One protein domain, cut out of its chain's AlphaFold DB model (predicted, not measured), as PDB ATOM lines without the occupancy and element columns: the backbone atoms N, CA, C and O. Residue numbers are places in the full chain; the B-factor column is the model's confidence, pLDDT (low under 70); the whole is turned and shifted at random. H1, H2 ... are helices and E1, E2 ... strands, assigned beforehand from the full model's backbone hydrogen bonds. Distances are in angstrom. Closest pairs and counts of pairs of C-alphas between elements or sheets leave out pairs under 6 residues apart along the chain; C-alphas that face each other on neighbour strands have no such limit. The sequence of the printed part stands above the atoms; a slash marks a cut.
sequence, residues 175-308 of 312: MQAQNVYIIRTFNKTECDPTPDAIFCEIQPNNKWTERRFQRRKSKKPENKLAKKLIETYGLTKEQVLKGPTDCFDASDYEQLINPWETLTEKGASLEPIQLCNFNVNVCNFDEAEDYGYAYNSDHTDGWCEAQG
ATOM      1  N   MET A 175     125.170 121.834 102.016       85.50
ATOM      2  CA  MET A 175     125.719 120.957 103.046       85.50
ATOM      3  C   MET A 175     127.236 121.141 103.150       85.50
ATOM      4  O   MET A 175     127.734 121.398 104.246       85.50
ATOM      5  N   GLN A 176     127.957 121.147 102.023       78.56
ATOM      6  CA  GLN A 176     129.399 121.430 102.001       78.56
ATOM      7  C   GLN A 176     129.725 122.811 102.589       78.56
ATOM      8  O   GLN A 176     130.621 122.939 103.422       78.56
ATOM      9  N   ALA A 177     128.959 123.846 102.234       73.94
ATOM     10  CA  ALA A 177     129.159 125.199 102.742       73.94
ATOM     11  C   ALA A 177     128.898 125.313 104.257       73.94
ATOM     12  O   ALA A 177     129.520 126.112 104.961       73.94
ATOM     13  N   GLN A 178     128.022 124.456 104.783       76.62
ATOM     14  CA  GLN A 178     127.802 124.277 106.217       76.62
ATOM     15  C   GLN A 178     128.828 123.351 106.892       76.62
ATOM     16  O   GLN A 178     128.694 123.076 108.087       76.62
ATOM     17  N   ASN A 179     129.871 122.934 106.166       79.25
ATOM     18  CA  ASN A 179     130.879 121.955 106.574       79.25
ATOM     19  C   ASN A 179     130.246 120.636 107.038       79.25
ATOM     20  O   ASN A 179     130.613 120.085 108.077       79.25
ATOM     21  N   VAL A 180     129.242 120.167 106.301       86.19
ATOM     22  CA  VAL A 180     128.633 118.852 106.488       86.19
ATOM     23  C   VAL A 180     129.229 117.889 105.464       86.19
ATOM     24  O   VAL A 180     129.360 118.227 104.288       86.19
ATOM     25  N   TYR A 181     129.599 116.703 105.927       87.12
ATOM     26  CA  TYR A 181     130.291 115.667 105.165       87.12
ATOM     27  C   TYR A 181     129.789 114.276 105.572       87.12
ATOM     28  O   TYR A 181     129.030 114.121 106.536       87.12
ATOM     29  N   ILE A 182     130.212 113.262 104.823       90.50
ATOM     30  CA  ILE A 182     130.001 111.856 105.157       90.50
ATOM     31  C   ILE A 182     131.271 111.298 105.781       90.50
ATOM     32  O   ILE A 182     132.344 111.359 105.187       90.50
ATOM     33  N   ILE A 183     131.134 110.717 106.968       88.69
ATOM     34  CA  ILE A 183     132.132 109.799 107.507       88.69
ATOM     35  C   ILE A 183     131.734 108.399 107.059       88.69
ATOM     36  O   ILE A 183     130.649 107.931 107.413       88.69
ATOM     37  N   ARG A 184     132.595 107.740 106.290       91.06
ATOM     38  CA  ARG A 184     132.446 106.329 105.944       91.06
ATOM     39  C   ARG A 184     133.448 105.519 106.751       91.06
ATOM     40  O   ARG A 184     134.646 105.720 106.617       91.06
ATOM     41  N   THR A 185     132.957 104.604 107.573       88.69
ATOM     42  CA  THR A 185     133.788 103.713 108.381       88.69
ATOM     43  C   THR A 185     133.637 102.292 107.885       88.69
ATOM     44  O   THR A 185     132.520 101.775 107.834       88.69
ATOM     45  N   PHE A 186     134.754 101.671 107.537       88.31
ATOM     46  CA  PHE A 186     134.825 100.283 107.109       88.31
ATOM     47  C   PHE A 186     135.094  99.337 108.282       88.31
ATOM     48  O   PHE A 186     135.512  99.755 109.360       88.31
ATOM     49  N   ASN A 187     134.864  98.047 108.035       84.88
ATOM     50  CA  ASN A 187     135.288  96.940 108.892       84.88
ATOM     51  C   ASN A 187     134.730  96.932 110.329       84.88
ATOM     52  O   ASN A 187     135.259  96.231 111.191       84.88
ATOM     53  N   LYS A 188     133.606  97.612 110.579       83.75
ATOM     54  CA  LYS A 188     132.959  97.632 111.897       83.75
ATOM     55  C   LYS A 188     132.420  96.261 112.300       83.75
ATOM     56  O   LYS A 188     131.905  95.510 111.460       83.75
ATOM     57  N   THR A 189     132.523  95.933 113.585       83.94
ATOM     58  CA  THR A 189     131.908  94.734 114.165       83.94
ATOM     59  C   THR A 189     130.406  94.911 114.344       83.94
ATOM     60  O   THR A 189     129.650  93.980 114.065       83.94
ATOM     61  N   GLU A 190     129.966  96.119 114.697       81.62
ATOM     62  CA  GLU A 190     128.559  96.451 114.909       81.62
ATOM     63  C   GLU A 190     128.207  97.797 114.259       81.62
ATOM     64  O   GLU A 190     129.044  98.682 114.077       81.62
ATOM     65  N   CYS A 191     126.946  97.970 113.867       83.25
ATOM     66  CA  CYS A 191     126.474  99.230 113.303       83.25
ATOM     67  C   CYS A 191     125.042  99.502 113.751       83.25
ATOM     68  O   CYS A 191     124.121  98.789 113.358       83.25
ATOM     69  N   ASP A 192     124.873 100.556 114.550       79.19
ATOM     70  CA  ASP A 192     123.576 100.991 115.056       79.19
ATOM     71  C   ASP A 192     123.003 102.104 114.169       79.19
ATOM     72  O   ASP A 192     123.429 103.266 114.251       79.19
ATOM     73  N   PRO A 193     122.016 101.809 113.309       73.12
ATOM     74  CA  PRO A 193     121.426 102.830 112.464       73.12
ATOM     75  C   PRO A 193     120.584 103.799 113.306       73.12
ATOM     76  O   PRO A 193     119.499 103.461 113.775       73.12
ATOM     77  N   THR A 194     121.009 105.060 113.432       68.56
ATOM     78  CA  THR A 194     120.049 106.144 113.722       68.56
ATOM     79  C   THR A 194     119.129 106.379 112.516       68.56
ATOM     80  O   THR A 194     119.576 106.187 111.376       68.56
ATOM     81  N   PRO A 195     117.867 106.810 112.732       70.94
ATOM     82  CA  PRO A 195     116.828 106.730 111.707       70.94
ATOM     83  C   PRO A 195     117.204 107.402 110.381       70.94
ATOM     84  O   PRO A 195     117.049 106.768 109.339       70.94
ATOM     85  N   ASP A 196     117.824 108.588 110.408       86.81
ATOM     86  CA  ASP A 196     118.013 109.392 109.189       86.81
ATOM     87  C   ASP A 196     119.483 109.654 108.819       86.81
ATOM     88  O   ASP A 196     119.812 109.650 107.636       86.81
ATOM     89  N   ALA A 197     120.389 109.851 109.789       89.31
ATOM     90  CA  ALA A 197     121.778 110.270 109.517       89.31
ATOM     91  C   ALA A 197     122.837 109.154 109.518       89.31
ATOM     92  O   ALA A 197     124.004 109.457 109.277       89.31
ATOM     93  N   ILE A 198     122.475 107.897 109.800       90.50
ATOM     94  CA  ILE A 198     123.414 106.759 109.759       90.50
ATOM     95  C   ILE A 198     122.850 105.649 108.883       90.50
ATOM     96  O   ILE A 198     121.748 105.167 109.136       90.50
ATOM     97  N   PHE A 199     123.619 105.213 107.891       91.44
ATOM     98  CA  PHE A 199     123.311 104.076 107.031       91.44
ATOM     99  C   PHE A 199     124.348 102.974 107.234       91.44
ATOM    100  O   PHE A 199     125.547 103.227 107.136       91.44
ATOM    101  N   CYS A 200     123.871 101.764 107.504       90.06
ATOM    102  CA  CYS A 200     124.686 100.587 107.771       90.06
ATOM    103  C   CYS A 200     124.502  99.576 106.639       90.06
ATOM    104  O   CYS A 200     123.371  99.284 106.256       90.06
ATOM    105  N   GLU A 201     125.598  99.023 106.128       90.81
ATOM    106  CA  GLU A 201     125.585  98.021 105.058       90.81
ATOM    107  C   GLU A 201     126.568  96.891 105.381       90.81
ATOM    108  O   GLU A 201     127.750  97.158 105.605       90.81
ATOM    109  N   ILE A 202     126.094  95.641 105.399       89.94
ATOM    110  CA  ILE A 202     126.960  94.461 105.546       89.94
ATOM    111  C   ILE A 202     127.730  94.254 104.245       89.94
ATOM    112  O   ILE A 202     127.137  94.186 103.168       89.94
ATOM    113  N   GLN A 203     129.045  94.111 104.359       87.44
ATOM    114  CA  GLN A 203     129.935  93.786 103.254       87.44
ATOM    115  C   GLN A 203     130.149  92.264 103.136       87.44
ATOM    116  O   GLN A 203     129.910  91.525 104.095       87.44
ATOM    117  N   PRO A 204     130.653  91.757 101.990       88.12
ATOM    118  CA  PRO A 204     130.888  90.321 101.782       88.12
ATOM    119  C   PRO A 204     131.822  89.655 102.806       88.12
ATOM    120  O   PRO A 204     131.795  88.438 102.963       88.12
ATOM    121  N   ASN A 205     132.643  90.435 103.513       84.88
ATOM    122  CA  ASN A 205     133.524  89.975 104.589       84.88
ATOM    123  C   ASN A 205     132.813  89.827 105.956       84.88
ATOM    124  O   ASN A 205     133.485  89.631 106.966       84.88
ATOM    125  N   ASN A 206     131.477  89.925 106.002       86.69
ATOM    126  CA  ASN A 206     130.650  89.931 107.217       86.69
ATOM    127  C   ASN A 206     130.970  91.068 108.202       86.69
ATOM    128  O   ASN A 206     130.625  90.980 109.381       86.69
ATOM    129  N   LYS A 207     131.615  92.140 107.735       88.19
ATOM    130  CA  LYS A 207     131.809  93.371 108.502       88.19
ATOM    131  C   LYS A 207     130.850  94.454 108.026       88.19
ATOM    132  O   LYS A 207     130.354  94.417 106.897       88.19
ATOM    133  N   TRP A 208     130.589  95.424 108.891       89.06
ATOM    134  CA  TRP A 208     129.714  96.547 108.585       89.06
ATOM    135  C   TRP A 208     130.491  97.728 108.006       89.06
ATOM    136  O   TRP A 208     131.560  98.094 108.495       89.06
ATOM    137  N   THR A 209     129.894  98.369 107.005       91.12
ATOM    138  CA  THR A 209     130.252  99.722 106.574       91.12
ATOM    139  C   THR A 209     129.209 100.694 107.109       91.12
ATOM    140  O   THR A 209     128.033 100.619 106.736       91.12
ATOM    141  N   GLU A 210     129.636 101.624 107.958       91.12
ATOM    142  CA  GLU A 210     128.812 102.732 108.442       91.12
ATOM    143  C   GLU A 210     129.037 103.964 107.564       91.12
ATOM    144  O   GLU A 210     130.170 104.332 107.276       91.12
ATOM    145  N   ARG A 211     127.958 104.637 107.170       92.25
ATOM    146  CA  ARG A 211     127.992 105.952 106.524       92.25
ATOM    147  C   ARG A 211     127.203 106.927 107.376       92.25
ATOM    148  O   ARG A 211     125.997 106.759 107.564       92.25
ATOM    149  N   ARG A 212     127.880 107.942 107.900       89.88
ATOM    150  CA  ARG A 212     127.334 108.902 108.858       89.88
ATOM    151  C   ARG A 212     127.362 110.311 108.288       89.88
ATOM    152  O   ARG A 212     128.425 110.812 107.936       89.88
ATOM    153  N   PHE A 213     126.214 110.980 108.290       91.50
ATOM    154  CA  PHE A 213     126.122 112.405 107.980       91.50
ATOM    155  C   PHE A 213     126.532 113.235 109.185       91.50
ATOM    156  O   PHE A 213     125.911 113.155 110.250       91.50
ATOM    157  N   GLN A 214     127.581 114.031 109.021       87.44
ATOM    158  CA  GLN A 214     128.263 114.676 110.129       87.44
ATOM    159  C   GLN A 214     128.571 116.133 109.805       87.44
ATOM    160  O   GLN A 214     129.109 116.455 108.752       87.44
ATOM    161  N   ARG A 215     128.262 117.029 110.745       86.44
ATOM    162  CA  ARG A 215     128.736 118.414 110.706       86.44
ATOM    163  C   ARG A 215     130.106 118.504 111.369       86.44
ATOM    164  O   ARG A 215     130.307 117.933 112.448       86.44
ATOM    165  N   ARG A 216     131.012 119.276 110.769       79.88
ATOM    166  CA  ARG A 216     132.334 119.589 111.324       79.88
ATOM    167  C   ARG A 216     132.209 120.107 112.748       79.88
ATOM    168  O   ARG A 216     131.338 120.927 113.037       79.88
ATOM    169  N   LYS A 217     133.080 119.638 113.639       73.94
ATOM    170  CA  LYS A 217     133.067 120.006 115.063       73.94
ATOM    171  C   LYS A 217     131.747 119.704 115.809       73.94
ATOM    172  O   LYS A 217     131.569 120.150 116.938       73.94
ATOM    173  N   SER A 218     130.887 118.824 115.271       78.06
ATOM    174  CA  SER A 218     129.901 118.066 116.061       78.06
ATOM    175  C   SER A 218     130.353 116.616 116.322       78.06
ATOM    176  O   SER A 218     130.876 115.967 115.423       78.06
ATOM    177  N   LYS A 219     130.116 116.097 117.537       74.50
ATOM    178  CA  LYS A 219     130.277 114.662 117.877       74.50
ATOM    179  C   LYS A 219     129.032 113.823 117.555       74.50
ATOM    180  O   LYS A 219     129.058 112.599 117.639       74.50
ATOM    181  N   LYS A 220     127.906 114.481 117.259       83.19
ATOM    182  CA  LYS A 220     126.613 113.833 117.007       83.19
ATOM    183  C   LYS A 220     126.303 113.832 115.509       83.19
ATOM    184  O   LYS A 220     126.509 114.882 114.891       83.19
ATOM    185  N   PRO A 221     125.731 112.739 114.969       86.06
ATOM    186  CA  PRO A 221     125.225 112.715 113.601       86.06
ATOM    187  C   PRO A 221     124.192 113.820 113.361       86.06
ATOM    188  O   PRO A 221     123.359 114.119 114.226       86.06
ATOM    189  N   GLU A 222     124.206 114.400 112.166       89.38
ATOM    190  CA  GLU A 222     123.370 115.537 111.772       89.38
ATOM    191  C   GLU A 222     121.955 115.079 111.350       89.38
ATOM    192  O   GLU A 222     121.489 115.291 110.229       89.38
ATOM    193  N   ASN A 223     121.234 114.442 112.280       88.56
ATOM    194  CA  ASN A 223     119.904 113.860 112.040       88.56
ATOM    195  C   ASN A 223     118.865 114.877 111.558       88.56
ATOM    196  O   ASN A 223     118.050 114.556 110.704       88.56
ATOM    197  N   LYS A 224     118.886 116.114 112.071       87.81
ATOM    198  CA  LYS A 224     117.888 117.128 111.692       87.81
ATOM    199  C   LYS A 224     117.972 117.497 110.212       87.81
ATOM    200  O   LYS A 224     116.930 117.615 109.574       87.81
ATOM    201  N   LEU A 225     119.182 117.680 109.676       88.56
ATOM    202  CA  LEU A 225     119.350 117.984 108.255       88.56
ATOM    203  C   LEU A 225     119.067 116.757 107.393       88.56
ATOM    204  O   LEU A 225     118.332 116.888 106.421       88.56
ATOM    205  N   ALA A 226     119.557 115.573 107.781       89.81
ATOM    206  CA  ALA A 226     119.270 114.334 107.055       89.81
ATOM    207  C   ALA A 226     117.757 114.076 106.943       89.81
ATOM    208  O   ALA A 226     117.235 113.900 105.845       89.81
ATOM    209  N   LYS A 227     117.031 114.184 108.061       90.50
ATOM    210  CA  LYS A 227     115.570 114.068 108.106       90.50
ATOM    211  C   LYS A 227     114.885 115.066 107.177       90.50
ATOM    212  O   LYS A 227     113.949 114.719 106.472       90.50
ATOM    213  N   LYS A 228     115.364 116.309 107.141       89.31
ATOM    214  CA  LYS A 228     114.795 117.358 106.289       89.31
ATOM    215  C   LYS A 228     115.012 117.066 104.803       89.31
ATOM    216  O   LYS A 228     114.072 117.170 104.023       89.31
ATOM    217  N   LEU A 229     116.217 116.644 104.424       89.19
ATOM    218  CA  LEU A 229     116.540 116.212 103.061       89.19
ATOM    219  C   LEU A 229     115.645 115.045 102.609       89.19
ATOM    220  O   LEU A 229     115.160 115.047 101.478       89.19
ATOM    221  N   ILE A 230     115.376 114.096 103.509       90.00
ATOM    222  CA  ILE A 230     114.565 112.911 103.219       90.00
ATOM    223  C   ILE A 230     113.069 113.250 103.183       90.00
ATOM    224  O   ILE A 230     112.414 113.105 102.154       90.00
ATOM    225  N   GLU A 231     112.517 113.753 104.285       89.94
ATOM    226  CA  GLU A 231     111.072 113.937 104.445       89.94
ATOM    227  C   GLU A 231     110.529 115.166 103.706       89.94
ATOM    228  O   GLU A 231     109.403 115.143 103.216       89.94
ATOM    229  N   THR A 232     111.297 116.261 103.640       84.62
ATOM    230  CA  THR A 232     110.828 117.525 103.037       84.62
ATOM    231  C   THR A 232     111.197 117.627 101.563       84.62
ATOM    232  O   THR A 232     110.397 118.115 100.764       84.62
ATOM    233  N   TYR A 233     112.396 117.173 101.194       83.44
ATOM    234  CA  TYR A 233     112.916 117.301  99.829       83.44
ATOM    235  C   TYR A 233     112.855 115.999  99.018       83.44
ATOM    236  O   TYR A 233     113.127 116.024  97.818       83.44
ATOM    237  N   GLY A 234     112.422 114.891  99.631       85.44
ATOM    238  CA  GLY A 234     112.114 113.641  98.938       85.44
ATOM    239  C   GLY A 234     113.337 112.853  98.472       85.44
ATOM    240  O   GLY A 234     113.204 112.045  97.552       85.44
ATOM    241  N   LEU A 235     114.515 113.092  99.060       87.44
ATOM    242  CA  LEU A 235     115.691 112.251  98.831       87.44
ATOM    243  C   LEU A 235     115.563 110.934  99.601       87.44
ATOM    244  O   LEU A 235     114.985 110.888 100.685       87.44
ATOM    245  N   THR A 236     116.131 109.851  99.078       88.94
ATOM    246  CA  THR A 236     116.243 108.611  99.854       88.94
ATOM    247  C   THR A 236     117.447 108.664 100.788       88.94
ATOM    248  O   THR A 236     118.408 109.411 100.575       88.94
ATOM    249  N   LYS A 237     117.425 107.828 101.825       87.88
ATOM    250  CA  LYS A 237     118.547 107.693 102.756       87.88
ATOM    251  C   LYS A 237     119.820 107.232 102.039       87.88
ATOM    252  O   LYS A 237     120.899 107.749 102.317       87.88
ATOM    253  N   GLU A 238     119.694 106.324 101.073       88.50
ATOM    254  CA  GLU A 238     120.807 105.889 100.228       88.50
ATOM    255  C   GLU A 238     121.351 107.044  99.386       88.50
ATOM    256  O   GLU A 238     122.562 107.214  99.304       88.50
ATOM    257  N   GLN A 239     120.490 107.884  98.807       87.44
ATOM    258  CA  GLN A 239     120.933 109.032  98.007       87.44
ATOM    259  C   GLN A 239     121.727 110.048  98.831       87.44
ATOM    260  O   GLN A 239     122.705 110.598  98.333       87.44
ATOM    261  N   VAL A 240     121.331 110.278 100.085       89.75
ATOM    262  CA  VAL A 240     122.013 111.222 100.981       89.75
ATOM    263  C   VAL A 240     123.314 110.639 101.538       89.75
ATOM    264  O   VAL A 240     124.299 111.362 101.654       89.75
ATOM    265  N   LEU A 241     123.328 109.353 101.907       91.38
ATOM    266  CA  LEU A 241     124.426 108.763 102.684       91.38
ATOM    267  C   LEU A 241     125.380 107.898 101.863       91.38
ATOM    268  O   LEU A 241     126.580 107.924 102.115       91.38
ATOM    269  N   LYS A 242     124.862 107.132 100.902       90.12
ATOM    270  CA  LYS A 242     125.633 106.218 100.046       90.12
ATOM    271  C   LYS A 242     126.006 106.861  98.708       90.12
ATOM    272  O   LYS A 242     127.126 106.686  98.245       90.12
ATOM    273  N   GLY A 243     125.126 107.683  98.139       87.25
ATOM    274  CA  GLY A 243     125.373 108.409  96.889       87.25
ATOM    275  C   GLY A 243     126.715 109.161  96.846       87.25
ATOM    276  O   GLY A 243     127.465 108.958  95.890       87.25
ATOM    277  N   PRO A 244     127.069 109.969  97.867       87.44
ATOM    278  CA  PRO A 244     128.361 110.659  97.911       87.44
ATOM    279  C   PRO A 244     129.558 109.705  97.958       87.44
ATOM    280  O   PRO A 244     130.563 109.947  97.300       87.44
ATOM    281  N   THR A 245     129.458 108.598  98.702       88.62
ATOM    282  CA  THR A 245     130.563 107.635  98.823       88.62
ATOM    283  C   THR A 245     130.769 106.847  97.538       88.62
ATOM    284  O   THR A 245     131.900 106.660  97.117       88.62
ATOM    285  N   ASP A 246     129.681 106.446  96.882       87.44
ATOM    286  CA  ASP A 246     129.746 105.725  95.610       87.44
ATOM    287  C   ASP A 246     130.264 106.647  94.491       87.44
ATOM    288  O   ASP A 246     131.000 106.213  93.610       87.44
ATOM    289  N   CYS A 247     129.920 107.940  94.544       81.75
ATOM    290  CA  CYS A 247     130.487 108.959  93.664       81.75
ATOM    291  C   CYS A 247     132.001 109.110  93.852       81.75
ATOM    292  O   CYS A 247     132.747 109.154  92.873       81.75
ATOM    293  N   PHE A 248     132.438 109.190  95.110       83.00
ATOM    294  CA  PHE A 248     133.844 109.298  95.475       83.00
ATOM    295  C   PHE A 248     134.648 108.088  94.980       83.00
ATOM    296  O   PHE A 248     135.694 108.261  94.361       83.00
ATOM    297  N   ASP A 249     134.117 106.874  95.153       84.00
ATOM    298  CA  ASP A 249     134.753 105.645  94.666       84.00
ATOM    299  C   ASP A 249     134.812 105.588  93.134       84.00
ATOM    300  O   ASP A 249     135.831 105.212  92.561       84.00
ATOM    301  N   ALA A 250     133.730 105.986  92.454       80.50
ATOM    302  CA  ALA A 250     133.666 106.011  90.991       80.50
ATOM    303  C   ALA A 250     134.574 107.079  90.356       80.50
ATOM    304  O   ALA A 250     134.777 107.060  89.142       80.50
ATOM    305  N   SER A 251     135.090 108.004  91.169       73.06
ATOM    306  CA  SER A 251     135.981 109.093  90.764       73.06
ATOM    307  C   SER A 251     137.406 108.873  91.277       73.06
ATOM    308  O   SER A 251     138.097 109.838  91.578       73.06
ATOM    309  N   ASP A 252     137.828 107.615  91.442       79.38
ATOM    310  CA  ASP A 252     139.176 107.243  91.892       79.38
ATOM    311  C   ASP A 252     139.597 107.922  93.213       79.38
ATOM    312  O   ASP A 252     140.766 108.247  93.423       79.38
ATOM    313  N   TYR A 253     138.645 108.112  94.136       77.94
ATOM    314  CA  TYR A 253     138.849 108.791  95.422       77.94
ATOM    315  C   TYR A 253     139.233 110.279  95.293       77.94
ATOM    316  O   TYR A 253     139.830 110.872  96.203       77.94
ATOM    317  N   GLU A 254     138.845 110.916  94.188       73.50
ATOM    318  CA  GLU A 254     138.900 112.365  94.021       73.50
ATOM    319  C   GLU A 254     137.581 113.026  94.449       73.50
ATOM    320  O   GLU A 254     136.481 112.631  94.050       73.50
ATOM    321  N   GLN A 255     137.675 114.080  95.268       72.50
ATOM    322  CA  GLN A 255     136.503 114.867  95.652       72.50
ATOM    323  C   GLN A 255     136.056 115.755  94.490       72.50
ATOM    324  O   GLN A 255     136.674 116.779  94.188       72.50
ATOM    325  N   LEU A 256     134.933 115.399  93.866       65.56
ATOM    326  CA  LEU A 256     134.347 116.210  92.805       65.56
ATOM    327  C   LEU A 256     133.699 117.480  93.372       65.56
ATOM    328  O   LEU A 256     132.541 117.491  93.781       65.56
ATOM    329  N   ILE A 257     134.406 118.605  93.325       56.00
ATOM    330  CA  ILE A 257     133.835 119.905  93.726       56.00
ATOM    331  C   ILE A 257     132.636 120.273  92.826       56.00
ATOM    332  O   ILE A 257     131.718 120.973  93.258       56.00
ATOM    333  N   ASN A 258     132.611 119.766  91.586       58.28
ATOM    334  CA  ASN A 258     131.570 120.064  90.614       58.28
ATOM    335  C   ASN A 258     131.310 118.906  89.624       58.28
ATOM    336  O   ASN A 258     131.891 118.868  88.540       58.28
ATOM    337  N   PRO A 259     130.388 117.977  89.930       54.47
ATOM    338  CA  PRO A 259     130.067 116.868  89.029       54.47
ATOM    339  C   PRO A 259     129.386 117.324  87.723       54.47
ATOM    340  O   PRO A 259     129.283 116.547  86.779       54.47
ATOM    341  N   TRP A 260     128.964 118.594  87.631       55.47
ATOM    342  CA  TRP A 260     128.348 119.166  86.431       55.47
ATOM    343  C   TRP A 260     129.353 119.687  85.400       55.47
ATOM    344  O   TRP A 260     128.972 119.884  84.248       55.47
ATOM    345  N   GLU A 261     130.633 119.839  85.755       50.28
ATOM    346  CA  GLU A 261     131.690 120.200  84.793       50.28
ATOM    347  C   GLU A 261     131.907 119.125  83.716       50.28
ATOM    348  O   GLU A 261     132.291 119.440  82.590       50.28
ATOM    349  N   THR A 262     131.575 117.864  83.998       45.62
ATOM    350  CA  THR A 262     131.633 116.781  83.001       45.62
ATOM    351  C   THR A 262     130.320 116.619  82.219       45.62
ATOM    352  O   THR A 262     130.333 116.190  81.062       45.62
ATOM    353  N   LEU A 263     129.178 117.034  82.791       47.84
ATOM    354  CA  LEU A 263     127.875 117.094  82.103       47.84
ATOM    355  C   LEU A 263     127.879 118.115  80.957       47.84
ATOM    356  O   LEU A 263     127.223 117.901  79.936       47.84
ATOM    357  N   THR A 264     128.672 119.184  81.084       43.22
ATOM    358  CA  THR A 264     128.939 120.151  80.012       43.22
ATOM    359  C   THR A 264     129.496 119.522  78.737       43.22
ATOM    360  O   THR A 264     129.306 120.070  77.648       43.22
ATOM    361  N   GLU A 265     130.172 118.381  78.858       37.25
ATOM    362  CA  GLU A 265     130.824 117.723  77.730       37.25
ATOM    363  C   GLU A 265     130.013 116.573  77.142       37.25
ATOM    364  O   GLU A 265     130.041 116.354  75.932       37.25
ATOM    365  N   LYS A 266     129.267 115.855  77.987       39.56
ATOM    366  CA  LYS A 266     128.591 114.605  77.610       39.56
ATOM    367  C   LYS A 266     127.090 114.754  77.340       39.56
ATOM    368  O   LYS A 266     126.493 113.831  76.790       39.56
ATOM    369  N   GLY A 267     126.496 115.902  77.678       42.75
ATOM    370  CA  GLY A 267     125.045 116.103  77.644       42.75
ATOM    371  C   GLY A 267     124.344 115.383  78.803       42.75
ATOM    372  O   GLY A 267     124.904 114.486  79.435       42.75
ATOM    373  N   ALA A 268     123.118 115.792  79.134       43.38
ATOM    374  CA  ALA A 268     122.395 115.199  80.255       43.38
ATOM    375  C   ALA A 268     121.669 113.904  79.871       43.38
ATOM    376  O   ALA A 268     120.851 113.877  78.954       43.38
ATOM    377  N   SER A 269     121.885 112.849  80.658       45.97
ATOM    378  CA  SER A 269     120.898 111.778  80.787       45.97
ATOM    379  C   SER A 269     119.681 112.307  81.557       45.97
ATOM    380  O   SER A 269     119.834 112.964  82.587       45.97
ATOM    381  N   LEU A 270     118.475 111.990  81.068       44.16
ATOM    382  CA  LEU A 270     117.174 112.361  81.654       44.16
ATOM    383  C   LEU A 270     116.882 111.671  82.993       44.16
ATOM    384  O   LEU A 270     115.783 111.808  83.530       44.16
ATOM    385  N   GLU A 271     117.828 110.907  83.536       44.47
ATOM    386  CA  GLU A 271     117.707 110.428  84.902       44.47
ATOM    387  C   GLU A 271     117.886 111.607  85.876       44.47
ATOM    388  O   GLU A 271     118.928 112.267  85.863       44.47
ATOM    389  N   PRO A 272     116.869 111.918  86.707       42.69
ATOM    390  CA  PRO A 272     116.843 113.119  87.554       42.69
ATOM    391  C   PRO A 272     117.855 113.090  88.699       42.69
ATOM    392  O   PRO A 272     118.090 114.102  89.357       42.69
ATOM    393  N   ILE A 273     118.427 111.922  88.981       52.69
ATOM    394  CA  ILE A 273     119.410 111.720  90.037       52.69
ATOM    395  C   ILE A 273     120.479 110.806  89.458       52.69
ATOM    396  O   ILE A 273     120.356 109.587  89.497       52.69
ATOM    397  N   GLN A 274     121.505 111.417  88.874       62.31
ATOM    398  CA  GLN A 274     122.714 110.699  88.496       62.31
ATOM    399  C   GLN A 274     123.590 110.495  89.735       62.31
ATOM    400  O   GLN A 274     123.491 111.247  90.715       62.31
ATOM    401  N   LEU A 275     124.461 109.485  89.684       64.44
ATOM    402  CA  LEU A 275     125.557 109.347  90.640       64.44
ATOM    403  C   LEU A 275     126.289 110.698  90.738       64.44
ATOM    404  O   LEU A 275     126.464 111.366  89.722       64.44
ATOM    405  N   CYS A 276     126.654 111.122  91.949       71.31
ATOM    406  CA  CYS A 276     127.247 112.434  92.253       71.31
ATOM    407  C   CYS A 276     126.313 113.659  92.282       71.31
ATOM    408  O   CYS A 276     126.784 114.733  92.646       71.31
ATOM    409  N   ASN A 277     125.011 113.580  91.967       75.25
ATOM    410  CA  ASN A 277     124.172 114.794  91.993       75.25
ATOM    411  C   ASN A 277     124.101 115.434  93.387       75.25
ATOM    412  O   ASN A 277     124.319 116.639  93.508       75.25
ATOM    413  N   PHE A 278     123.838 114.645  94.432       82.25
ATOM    414  CA  PHE A 278     124.035 115.068  95.819       82.25
ATOM    415  C   PHE A 278     125.480 114.747  96.201       82.25
ATOM    416  O   PHE A 278     125.762 113.626  96.618       82.25
ATOM    417  N   ASN A 279     126.393 115.702  96.009       81.31
ATOM    418  CA  ASN A 279     127.783 115.513  96.407       81.31
ATOM    419  C   ASN A 279     128.104 116.298  97.675       81.31
ATOM    420  O   ASN A 279     127.914 117.513  97.738       81.31
ATOM    421  N   VAL A 280     128.631 115.604  98.672       85.56
ATOM    422  CA  VAL A 280     129.214 116.178  99.885       85.56
ATOM    423  C   VAL A 280     130.549 115.496 100.111       85.56
ATOM    424  O   VAL A 280     130.719 114.347  99.715       85.56
ATOM    425  N   ASN A 281     131.479 116.193 100.757       84.81
ATOM    426  CA  ASN A 281     132.799 115.630 101.004       84.81
ATOM    427  C   ASN A 281     132.679 114.319 101.790       84.81
ATOM    428  O   ASN A 281     131.818 114.176 102.664       84.81
ATOM    429  N   VAL A 282     133.557 113.378 101.474       88.00
ATOM    430  CA  VAL A 282     133.640 112.062 102.105       88.00
ATOM    431  C   VAL A 282     134.978 111.962 102.820       88.00
ATOM    432  O   VAL A 282     135.998 112.433 102.325       88.00
ATOM    433  N   CYS A 283     134.959 111.354 103.994       87.38
ATOM    434  CA  CYS A 283     136.149 110.999 104.742       87.38
ATOM    435  C   CYS A 283     136.045 109.525 105.130       87.38
ATOM    436  O   CYS A 283     135.041 109.102 105.719       87.38
ATOM    437  N   ASN A 284     137.068 108.756 104.772       88.56
ATOM    438  CA  ASN A 284     137.135 107.334 105.055       88.56
ATOM    439  C   ASN A 284     137.927 107.046 106.323       88.56
ATOM    440  O   ASN A 284     139.022 107.565 106.532       88.56
ATOM    441  N   PHE A 285     137.373 106.140 107.115       85.50
ATOM    442  CA  PHE A 285     138.005 105.513 108.259       85.50
ATOM    443  C   PHE A 285     138.049 104.005 108.041       85.50
ATOM    444  O   PHE A 285     137.044 103.404 107.657       85.50
ATOM    445  N   ASP A 286     139.174 103.396 108.371       78.62
ATOM    446  CA  ASP A 286     139.307 101.961 108.565       78.62
ATOM    447  C   ASP A 286     139.300 101.673 110.072       78.62
ATOM    448  O   ASP A 286     140.020 102.322 110.826       78.62
ATOM    449  N   GLU A 287     138.440 100.763 110.529       67.69
ATOM    450  CA  GLU A 287     138.425 100.281 111.924       67.69
ATOM    451  C   GLU A 287     138.294 101.380 113.017       67.69
ATOM    452  O   GLU A 287     138.940 101.336 114.063       67.69
ATOM    453  N   ALA A 288     137.394 102.363 112.847       60.44
ATOM    454  CA  ALA A 288     137.210 103.455 113.831       60.44
ATOM    455  C   ALA A 288     136.681 103.020 115.222       60.44
ATOM    456  O   ALA A 288     136.556 103.860 116.115       60.44
ATOM    457  N   GLU A 289     136.335 101.741 115.414       62.69
ATOM    458  CA  GLU A 289     135.931 101.194 116.719       62.69
ATOM    459  C   GLU A 289     137.086 101.212 117.731       62.69
ATOM    460  O   GLU A 289     136.842 101.448 118.914       62.69
ATOM    461  N   ASP A 290     138.327 101.072 117.260       57.47
ATOM    462  CA  ASP A 290     139.511 100.985 118.120       57.47
ATOM    463  C   ASP A 290     140.094 102.360 118.496       57.47
ATOM    464  O   ASP A 290     140.794 102.488 119.503       57.47
ATOM    465  N   TYR A 291     139.780 103.411 117.727       57.25
ATOM    466  CA  TYR A 291     140.466 104.711 117.825       57.25
ATOM    467  C   TYR A 291     139.543 105.915 118.061       57.25
ATOM    468  O   TYR A 291     140.028 107.034 118.240       57.25
ATOM    469  N   GLY A 292     138.220 105.714 118.077       61.53
ATOM    470  CA  GLY A 292     137.264 106.819 118.004       61.53
ATOM    471  C   GLY A 292     137.346 107.520 116.642       61.53
ATOM    472  O   GLY A 292     138.227 107.247 115.832       61.53
ATOM    473  N   TYR A 293     136.432 108.441 116.334       67.44
ATOM    474  CA  TYR A 293     136.443 109.175 115.053       67.44
ATOM    475  C   TYR A 293     137.559 110.250 114.984       67.44
ATOM    476  O   TYR A 293     137.345 111.345 114.454       67.44
ATOM    477  N   ALA A 294     138.731 109.946 115.545       66.19
ATOM    478  CA  ALA A 294     139.939 110.754 115.521       66.19
ATOM    479  C   ALA A 294     140.664 110.549 114.196       66.19
ATOM    480  O   ALA A 294     140.820 109.417 113.744       66.19
ATOM    481  N   TYR A 295     141.172 111.627 113.603       68.62
ATOM    482  CA  TYR A 295     142.119 111.474 112.509       68.62
ATOM    483  C   TYR A 295     143.345 110.672 112.979       68.62
ATOM    484  O   TYR A 295     143.980 111.015 113.978       68.62
ATOM    485  N   ASN A 296     143.664 109.614 112.239       71.69
ATOM    486  CA  ASN A 296     144.852 108.785 112.395       71.69
ATOM    487  C   ASN A 296     145.386 108.475 110.993       71.69
ATOM    488  O   ASN A 296     144.695 107.827 110.212       71.69
ATOM    489  N   SER A 297     146.596 108.921 110.661       72.88
ATOM    490  CA  SER A 297     147.160 108.780 109.310       72.88
ATOM    491  C   SER A 297     147.252 107.336 108.807       72.88
ATOM    492  O   SER A 297     147.282 107.128 107.598       72.88
ATOM    493  N   ASP A 298     147.280 106.355 109.712       74.62
ATOM    494  CA  ASP A 298     147.382 104.933 109.365       74.62
ATOM    495  C   ASP A 298     146.011 104.293 109.079       74.62
ATOM    496  O   ASP A 298     145.935 103.245 108.444       74.62
ATOM    497  N   HIS A 299     144.925 104.939 109.517       74.81
ATOM    498  CA  HIS A 299     143.559 104.397 109.490       74.81
ATOM    499  C   HIS A 299     142.521 105.371 108.914       74.81
ATOM    500  O   HIS A 299     141.333 105.063 108.863       74.81
ATOM    501  N   THR A 300     142.930 106.565 108.492       77.00
ATOM    502  CA  THR A 300     142.036 107.599 107.958       77.00
ATOM    503  C   THR A 300     142.658 108.258 106.744       77.00
ATOM    504  O   THR A 300     143.871 108.465 106.690       77.00
ATOM    505  N   ASP A 301     141.835 108.579 105.750       78.00
ATOM    506  CA  ASP A 301     142.341 109.232 104.549       78.00
ATOM    507  C   ASP A 301     142.740 110.697 104.811       78.00
ATOM    508  O   ASP A 301     142.278 111.357 105.744       78.00
ATOM    509  N   GLY A 302     143.616 111.242 103.961       69.75
ATOM    510  CA  GLY A 302     144.034 112.647 104.056       69.75
ATOM    511  C   GLY A 302     142.885 113.647 103.854       69.75
ATOM    512  O   GLY A 302     143.004 114.817 104.221       69.75
ATOM    513  N   TRP A 303     141.739 113.208 103.320       74.06
ATOM    514  CA  TRP A 303     140.557 114.058 103.203       74.06
ATOM    515  C   TRP A 303     139.935 114.342 104.566       74.06
ATOM    516  O   TRP A 303     139.479 115.463 104.791       74.06
ATOM    517  N   CYS A 304     139.982 113.396 105.502       73.00
ATOM    518  CA  CYS A 304     139.573 113.616 106.887       73.00
ATOM    519  C   CYS A 304     140.340 114.776 107.552       73.00
ATOM    520  O   CYS A 304     139.733 115.619 108.224       73.00
ATOM    521  N   GLU A 305     141.651 114.871 107.306       69.69
ATOM    522  CA  GLU A 305     142.492 115.984 107.768       69.69
ATOM    523  C   GLU A 305     142.094 117.305 107.093       69.69
ATOM    524  O   GLU A 305     141.889 118.315 107.770       69.69
ATOM    525  N   ALA A 306     141.884 117.297 105.771       66.00
ATOM    526  CA  ALA A 306     141.450 118.475 105.017       66.00
ATOM    527  C   ALA A 306     140.063 118.995 105.454       66.00
ATOM    528  O   ALA A 306     139.814 120.204 105.454       66.00
ATOM    529  N   GLN A 307     139.162 118.104 105.886       63.50
ATOM    530  CA  GLN A 307     137.878 118.471 106.499       63.50
ATOM    531  C   GLN A 307     138.025 118.945 107.960       63.50
ATOM    532  O   GLN A 307     137.070 119.466 108.546       63.50
ATOM    533  N   GLY A 308     139.218 118.819 108.546       56.28
ATOM    534  CA  GLY A 308     139.539 119.181 109.922       56.28
ATOM    535  C   GLY A 308     138.746 118.366 110.933       56.28
ATOM    536  O   GLY A 308     138.070 118.962 111.774       56.28
TER     537      GLY A 308
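AT A GLANCE: This is residues 175 to 308 of the 312 residues of an uncharacterized protein of Colletotrichum higginsianum (UniProt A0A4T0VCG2). A twisted wall of four strands has H2 and H3 over one face and short H5 on the opposite face, while H1 packs on H2 and only grazes the sheet. Residues 261 to 267, of which 261 to 266 belong to H4, stick out from this body. The 134 printed residues, under half in named elements, are of mixed class and run E1 E2 E3 H1 H2 H3 H4 E4 H5; the mixed sheet's order is E2, E3, E1, E4. The whole is compact, with a radius of gyration of the C-alphas of 14.8 A and spans of 45 by 32 by 32 A.

HOW THE PARTS SIT: Start at E1, residues 180 to 188, antiparallel to E3, residues 208 to 215; N 183 and O 212 are 2.9 A apart, within hydrogen-bond range. E3 forms a hairpin with E2, residues 198 to 202; see N 199 and O 211, 2.9 A. E4, residues 282 to 286, is parallel to E1, with N 184 and O 283 at 2.9 A. H2, residues 237 to 241, is only just over E3, where 3 of its 5 C-alphas fall, at a height over the sheet of 8.2 A. On the same face H3, residues 243 to 250, is over E1 and E4; its closest C-alpha pair with E4 is Thr 245 and Val 282, 6.3 A. H5, residues 302 to 306, is on the opposite face; its closest C-alpha pair with E4 is Cys 304 and Cys 283, 4.8 A. H1, residues 223 to 231, touches H2, the closest C-alphas being Ile 230 and Lys 237, 6.6 A. H4, residues 260 to 266, is apart from H3; 2 of its 3 O i to N i+4 pairs are within hydrogen-bond range, and in H1, H2, H3 and H5 every one is.

IN THESE COORDINATES: Find C-alpha 180 at (128.633, 118.852, 106.488); from there E1 runs 22.3 A. E3 spans 22.0 A. H5 ends at C-alpha 306, (141.450, 118.475, 105.017).

THE WHOLE: The C-alphas farthest apart, Gly 267 and Asp 290, are 45.6 A apart. The printed part has no cut; links H4 to E4 and E4 to H5 are long. In the printed part, pLDDT is under 70, low confidence, at 35 residues, among them residues 256 to 275.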